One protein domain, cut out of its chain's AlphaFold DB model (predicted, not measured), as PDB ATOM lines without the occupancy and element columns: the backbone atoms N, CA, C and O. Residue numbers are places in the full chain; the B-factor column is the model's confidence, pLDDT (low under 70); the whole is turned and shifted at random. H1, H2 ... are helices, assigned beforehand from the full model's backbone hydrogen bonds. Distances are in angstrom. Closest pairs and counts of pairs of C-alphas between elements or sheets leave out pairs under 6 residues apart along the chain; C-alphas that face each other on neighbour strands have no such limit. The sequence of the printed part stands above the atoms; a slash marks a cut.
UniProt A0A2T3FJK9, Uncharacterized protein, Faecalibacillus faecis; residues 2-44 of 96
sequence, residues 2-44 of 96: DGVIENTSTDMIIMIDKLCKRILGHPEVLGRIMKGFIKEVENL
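AT A GLANCE: This is residues 2 to 44 of the 96 residues of an uncharacterized protein of Faecalibacillus faecis (UniProt A0A2T3FJK9). What shape do these atoms draw? Two helices meet near their ends as an L: the long H1 makes one limb, and the shorter H2 sets off from its end as the other. The two limbs share only the corner, and the space between them is empty. What is it made of, and how large is it? The printed part has 43 residues with two named helices, H1 then H2, and no named strand; the class is all helix. It is extended, with a radius of gyration of the C-alphas of 15.3 A, and flat, spanning 45 by 27 by 6 A.

IN THESE COORDINATES: Where is the longest helix? H1 is residues 3 to 24, 32.2 A from C-alpha 3 at (334.924, 212.830, 96.539) to C-alpha 24 at (339.697, 230.817, 70.206). Where is the other? H2 is residues 27 to 42, 21.7 A from first to last C-alpha, ending with C-alpha 42 at (317.707, 239.539, 65.138).

HOW THE PARTS SIT: How does H2 stand to H1? Their lines are about perpendicular, at 82 degrees, and their centres are 23.2 A apart. Where do they meet? They only just touch, with 3 pairs of C-alphas within 8 A, and touch only at the corner by their link. H1 touches H2 with residues 23 to 24 alone, and H2 touches H1 with residues 29 to 30 alone; the closest C-alphas of the two helices, those of Ile 23 and Leu 30, are 5.8 A apart. What do the backbones show? In H2 every O i to N i+4 pair is within hydrogen-bond range; in H1, 17 of 18 are.

THE WHOLE: How far does it reach? The two C-alphas farthest apart, those of Gly 3 and Glu 42, are 44.7 A apart. Is it printed whole from 2 to 44? The printed part has no cut, and the link from H1 to H2 is tight, with 2 residues between them. Where is confidence low? The mean pLDDT of the printed part is 71.3, and residues 2 to 9, residue 37 and residues 40 to 44 are under 70.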
ATOM      1  N   ASP A   2     331.601 212.202  99.191       51.50
ATOM      2  CA  ASP A   2     331.759 213.563  98.633       51.50
ATOM      3  C   ASP A   2     332.817 213.660  97.519       51.50
ATOM      4  O   ASP A   2     332.709 214.497  96.631       51.50
ATOM      5  N   GLY A   3     333.799 212.751  97.487       51.59
ATOM      6  CA  GLY A   3     334.924 212.830  96.539       51.59
ATOM      7  C   GLY A   3     334.590 212.539  95.066       51.59
ATOM      8  O   GLY A   3     335.412 212.800  94.196       51.59
ATOM      9  N   VAL A   4     333.404 212.003  94.757       52.31
ATOM     10  CA  VAL A   4     332.993 211.695  93.368       52.31
ATOM     11  C   VAL A   4     332.401 212.926  92.668       52.31
ATOM     12  O   VAL A   4     332.553 213.093  91.457       52.31
ATOM     13  N   ILE A   5     331.760 213.822  93.424       51.59
ATOM     14  CA  ILE A   5     331.109 215.022  92.880       51.59
ATOM     15  C   ILE A   5     332.165 216.088  92.540       51.59
ATOM     16  O   ILE A   5     332.132 216.667  91.455       51.59
ATOM     17  N   GLU A   6     333.160 216.270  93.411       52.06
ATOM     18  CA  GLU A   6     334.229 217.271  93.258       52.06
ATOM     19  C   GLU A   6     335.149 216.992  92.051       52.06
ATOM     20  O   GLU A   6     335.529 217.903  91.307       52.06
ATOM     21  N   ASN A   7     335.434 215.711  91.785       54.44
ATOM     22  CA  ASN A   7     336.230 215.298  90.630       54.44
ATOM     23  C   ASN A   7     335.468 215.517  89.313       54.44
ATOM     24  O   ASN A   7     336.036 216.011  88.344       54.44
ATOM     25  N   THR A   8     334.153 215.263  89.311       58.78
ATOM     26  CA  THR A   8     333.293 215.468  88.135       58.78
ATOM     27  C   THR A   8     333.193 216.954  87.764       58.78
ATOM     28  O   THR A   8     333.295 217.305  86.588       58.78
ATOM     29  N   SER A   9     333.051 217.854  88.746       64.62
ATOM     30  CA  SER A   9     333.060 219.305  88.500       64.62
ATOM     31  C   SER A   9     334.403 219.797  87.958       64.62
ATOM     32  O   SER A   9     334.432 220.622  87.045       64.62
ATOM     33  N   THR A  10     335.512 219.262  88.466       76.31
ATOM     34  CA  THR A  10     336.861 219.608  87.994       76.31
ATOM     35  C   THR A  10     337.084 219.154  86.548       76.31
ATOM     36  O   THR A  10     337.568 219.927  85.717       76.31
ATOM     37  N   ASP A  11     336.648 217.941  86.209       74.69
ATOM     38  CA  ASP A  11     336.734 217.399  84.852       74.69
ATOM     39  C   ASP A  11     335.885 218.205  83.852       74.69
ATOM     40  O   ASP A  11     336.334 218.487  82.734       74.69
ATOM     41  N   MET A  12     334.693 218.662  84.260       74.19
ATOM     42  CA  MET A  12     333.859 219.555  83.446       74.19
ATOM     43  C   MET A  12     334.535 220.908  83.194       74.19
ATOM     44  O   MET A  12     334.531 221.388  82.059       74.19
ATOM     45  N   ILE A  13     335.163 221.508  84.209       81.00
ATOM     46  CA  ILE A  13     335.883 222.787  84.074       81.00
ATOM     47  C   ILE A  13     337.044 222.654  83.078       81.00
ATOM     48  O   ILE A  13     337.199 223.495  82.190       81.00
ATOM     49  N   ILE A  14     337.823 221.572  83.161       83.88
ATOM     50  CA  ILE A  14     338.936 221.300  82.236       83.88
ATOM     51  C   ILE A  14     338.426 221.069  80.806       83.88
ATOM     52  O   ILE A  14     339.051 221.511  79.836       83.88
ATOM     53  N   MET A  15     337.298 220.374  80.651       83.81
ATOM     54  CA  MET A  15     336.684 220.144  79.344       83.81
ATOM     55  C   MET A  15     336.216 221.459  78.707       83.81
ATOM     56  O   MET A  15     336.486 221.691  77.525       83.81
ATOM     57  N   ILE A  16     335.583 222.340  79.486       81.12
ATOM     58  CA  ILE A  16     335.140 223.666  79.035       81.12
ATOM     59  C   ILE A  16     336.340 224.530  78.629       81.12
ATOM     60  O   ILE A  16     336.330 225.090  77.536       81.12
ATOM     61  N   ASP A  17     337.410 224.575  79.426       77.56
ATOM     62  CA  ASP A  17     338.630 225.333  79.103       77.56
ATOM     63  C   ASP A  17     339.261 224.889  77.769       77.56
ATOM     64  O   ASP A  17     339.601 225.718  76.917       77.56
ATOM     65  N   LYS A  18     339.345 223.574  77.526       81.50
ATOM     66  CA  LYS A  18     339.848 223.022  76.255       81.50
ATOM     67  C   LYS A  18     338.961 223.393  75.070       81.50
ATOM     68  O   LYS A  18     339.477 223.726  74.002       81.50
ATOM     69  N   LEU A  19     337.641 223.339  75.241       76.62
ATOM     70  CA  LEU A  19     336.686 223.742  74.209       76.62
ATOM     71  C   LEU A  19     336.812 225.239  73.901       76.62
ATOM     72  O   LEU A  19     336.914 225.606  72.732       76.62
ATOM     73  N   CYS A  20     336.913 226.087  74.926       75.31
ATOM     74  CA  CYS A  20     337.127 227.524  74.775       75.31
ATOM     75  C   CYS A  20     338.432 227.833  74.030       75.31
ATOM     76  O   CYS A  20     338.416 228.595  73.065       75.31
ATOM     77  N   LYS A  21     339.549 227.189  74.391       79.50
ATOM     78  CA  LYS A  21     340.836 227.346  73.687       79.50
ATOM     79  C   LYS A  21     340.760 226.911  72.223       79.50
ATOM     80  O   LYS A  21     341.342 227.565  71.361       79.50
ATOM     81  N   ARG A  22     340.010 225.846  71.919       75.62
ATOM     82  CA  ARG A  22     339.805 225.368  70.541       75.62
ATOM     83  C   ARG A  22     338.946 226.324  69.710       75.62
ATOM     84  O   ARG A  22     339.225 226.502  68.531       75.62
ATOM     85  N   ILE A  23     337.941 226.955  70.316       73.69
ATOM     86  CA  ILE A  23     337.121 227.993  69.671       73.69
ATOM     87  C   ILE A  23     337.957 229.254  69.411       73.69
ATOM     88  O   ILE A  23     337.877 229.821  68.325       73.69
ATOM     89  N   LEU A  24     338.800 229.664  70.363       71.62
ATOM     90  CA  LEU A  24     339.697 230.817  70.206       71.62
ATOM     91  C   LEU A  24     340.796 230.578  69.156       71.62
ATOM     92  O   LEU A  24     341.190 231.515  68.470       71.62
ATOM     93  N   GLY A  25     341.258 229.334  68.998       76.75
ATOM     94  CA  GLY A  25     342.228 228.944  67.966       76.75
ATOM     95  C   GLY A  25     341.664 228.876  66.540       76.75
ATOM     96  O   GLY A  25     342.438 228.737  65.595       76.75
ATOM     97  N   HIS A  26     340.342 228.979  66.374       81.31
ATOM     98  CA  HIS A  26     339.659 228.948  65.080       81.31
ATOM     99  C   HIS A  26     338.643 230.097  64.987       81.31
ATOM    100  O   HIS A  26     337.450 229.895  65.255       81.31
ATOM    101  N   PRO A  27     339.084 231.311  64.608       71.81
ATOM    102  CA  PRO A  27     338.222 232.492  64.549       71.81
ATOM    103  C   PRO A  27     337.017 232.314  63.611       71.81
ATOM    104  O   PRO A  27     335.985 232.953  63.808       71.81
ATOM    105  N   GLU A  28     337.079 231.399  62.643       78.25
ATOM    106  CA  GLU A  28     335.965 231.033  61.763       78.25
ATOM    107  C   GLU A  28     334.844 230.298  62.512       78.25
ATOM    108  O   GLU A  28     333.663 230.496  62.218       78.25
ATOM    109  N   VAL A  29     335.192 229.453  63.490       79.75
ATOM    110  CA  VAL A  29     334.225 228.749  64.350       79.75
ATOM    111  C   VAL A  29     333.572 229.746  65.299       79.75
ATOM    112  O   VAL A  29     332.347 229.762  65.416       79.75
ATOM    113  N   LEU A  30     334.369 230.635  65.897       76.50
ATOM    114  CA  LEU A  30     333.866 231.736  66.717       76.50
ATOM    115  C   LEU A  30     332.921 232.641  65.913       76.50
ATOM    116  O   LEU A  30     331.819 232.937  66.369       76.50
ATOM    117  N   GLY A  31     333.290 233.002  64.682       76.69
ATOM    118  CA  GLY A  31     332.457 233.802  63.785       76.69
ATOM    119  C   GLY A  31     331.124 233.133  63.436       76.69
ATOM    120  O   GLY A  31     330.093 233.805  63.394       76.69
ATOM    121  N   ARG A  32     331.099 231.807  63.240       79.88
ATOM    122  CA  ARG A  32     329.855 231.046  63.006       79.88
ATOM    123  C   ARG A  32     328.957 231.006  64.238       79.88
ATOM    124  O   ARG A  32     327.752 231.203  64.096       79.88
ATOM    125  N   ILE A  33     329.534 230.790  65.418       78.00
ATOM    126  CA  ILE A  33     328.808 230.799  66.696       78.00
ATOM    127  C   ILE A  33     328.184 232.180  66.919       78.00
ATOM    128  O   ILE A  33     326.979 232.295  67.124       78.00
ATOM    129  N   MET A  34     328.984 233.238  66.788       75.56
ATOM    130  CA  MET A  34     328.542 234.614  67.003       75.56
ATOM    131  C   MET A  34     327.465 235.032  65.995       75.56
ATOM    132  O   MET A  34     326.482 235.659  66.374       75.56
ATOM    133  N   LYS A  35     327.581 234.612  64.729       77.62
ATOM    134  CA  LYS A  35     326.546 234.825  63.707       77.62
ATOM    135  C   LYS A  35     325.244 234.074  64.011       77.62
ATOM    136  O   LYS A  35     324.174 234.602  63.726       77.62
ATOM    137  N   GLY A  36     325.323 232.869  64.577       72.56
ATOM    138  CA  GLY A  36     324.155 232.122  65.053       72.56
ATOM    139  C   GLY A  36     323.416 232.874  66.159       72.56
ATOM    140  O   GLY A  36     322.217 233.107  66.035       72.56
ATOM    141  N   PHE A  37     324.153 233.356  67.163       69.00
ATOM    142  CA  PHE A  37     323.596 234.174  68.243       69.00
ATOM    143  C   PHE A  37     323.012 235.499  67.745       69.00
ATOM    144  O   PHE A  37     321.910 235.860  68.139       69.00
ATOM    145  N   ILE A  38     323.704 236.207  66.846       71.25
ATOM    146  CA  ILE A  38     323.184 237.446  66.247       71.25
ATOM    147  C   ILE A  38     321.880 237.165  65.502       71.25
ATOM    148  O   ILE A  38     320.922 237.898  65.695       71.25
ATOM    149  N   LYS A  39     321.795 236.076  64.729       71.38
ATOM    150  CA  LYS A  39     320.568 235.698  64.018       71.38
ATOM    151  C   LYS A  39     319.419 235.360  64.972       71.38
ATOM    152  O   LYS A  39     318.278 235.708  64.693       71.38
ATOM    153  N   GLU A  40     319.684 234.684  66.088       62.66
ATOM    154  CA  GLU A  40     318.668 234.441  67.125       62.66
ATOM    155  C   GLU A  40     318.175 235.744  67.764       62.66
ATOM    156  O   GLU A  40     316.974 235.904  67.968       62.66
ATOM    157  N   VAL A  41     319.075 236.697  68.010       64.31
ATOM    158  CA  VAL A  41     318.734 238.019  68.552       64.31
ATOM    159  C   VAL A  41     318.009 238.892  67.521       64.31
ATOM    160  O   VAL A  41     317.068 239.585  67.882       64.31
ATOM    161  N   GLU A  42     318.381 238.832  66.241       65.31
ATOM    162  CA  GLU A  42     317.707 239.539  65.138       65.31
ATOM    163  C   GLU A  42     316.281 239.024  64.892       65.31
ATOM    164  O   GLU A  42     315.422 239.784  64.451       65.31
ATOM    165  N   ASN A  43     316.007 237.749  65.190       64.81
ATOM    166  CA  ASN A  43     314.658 237.180  65.108       64.81
ATOM    167  C   ASN A  43     313.764 237.569  66.297       64.81
ATOM    168  O   ASN A  43     312.556 237.327  66.253       64.81
ATOM    169  N   LEU A  44     314.327 238.155  67.356       67.25
ATOM    170  CA  LEU A  44     313.563 238.713  68.463       67.25
ATOM    171  C   LEU A  44     313.235 240.170  68.140       67.25
ATOM    172  O   LEU A  44     314.115 240.987  67.876       67.25
TER     173      LEU A  44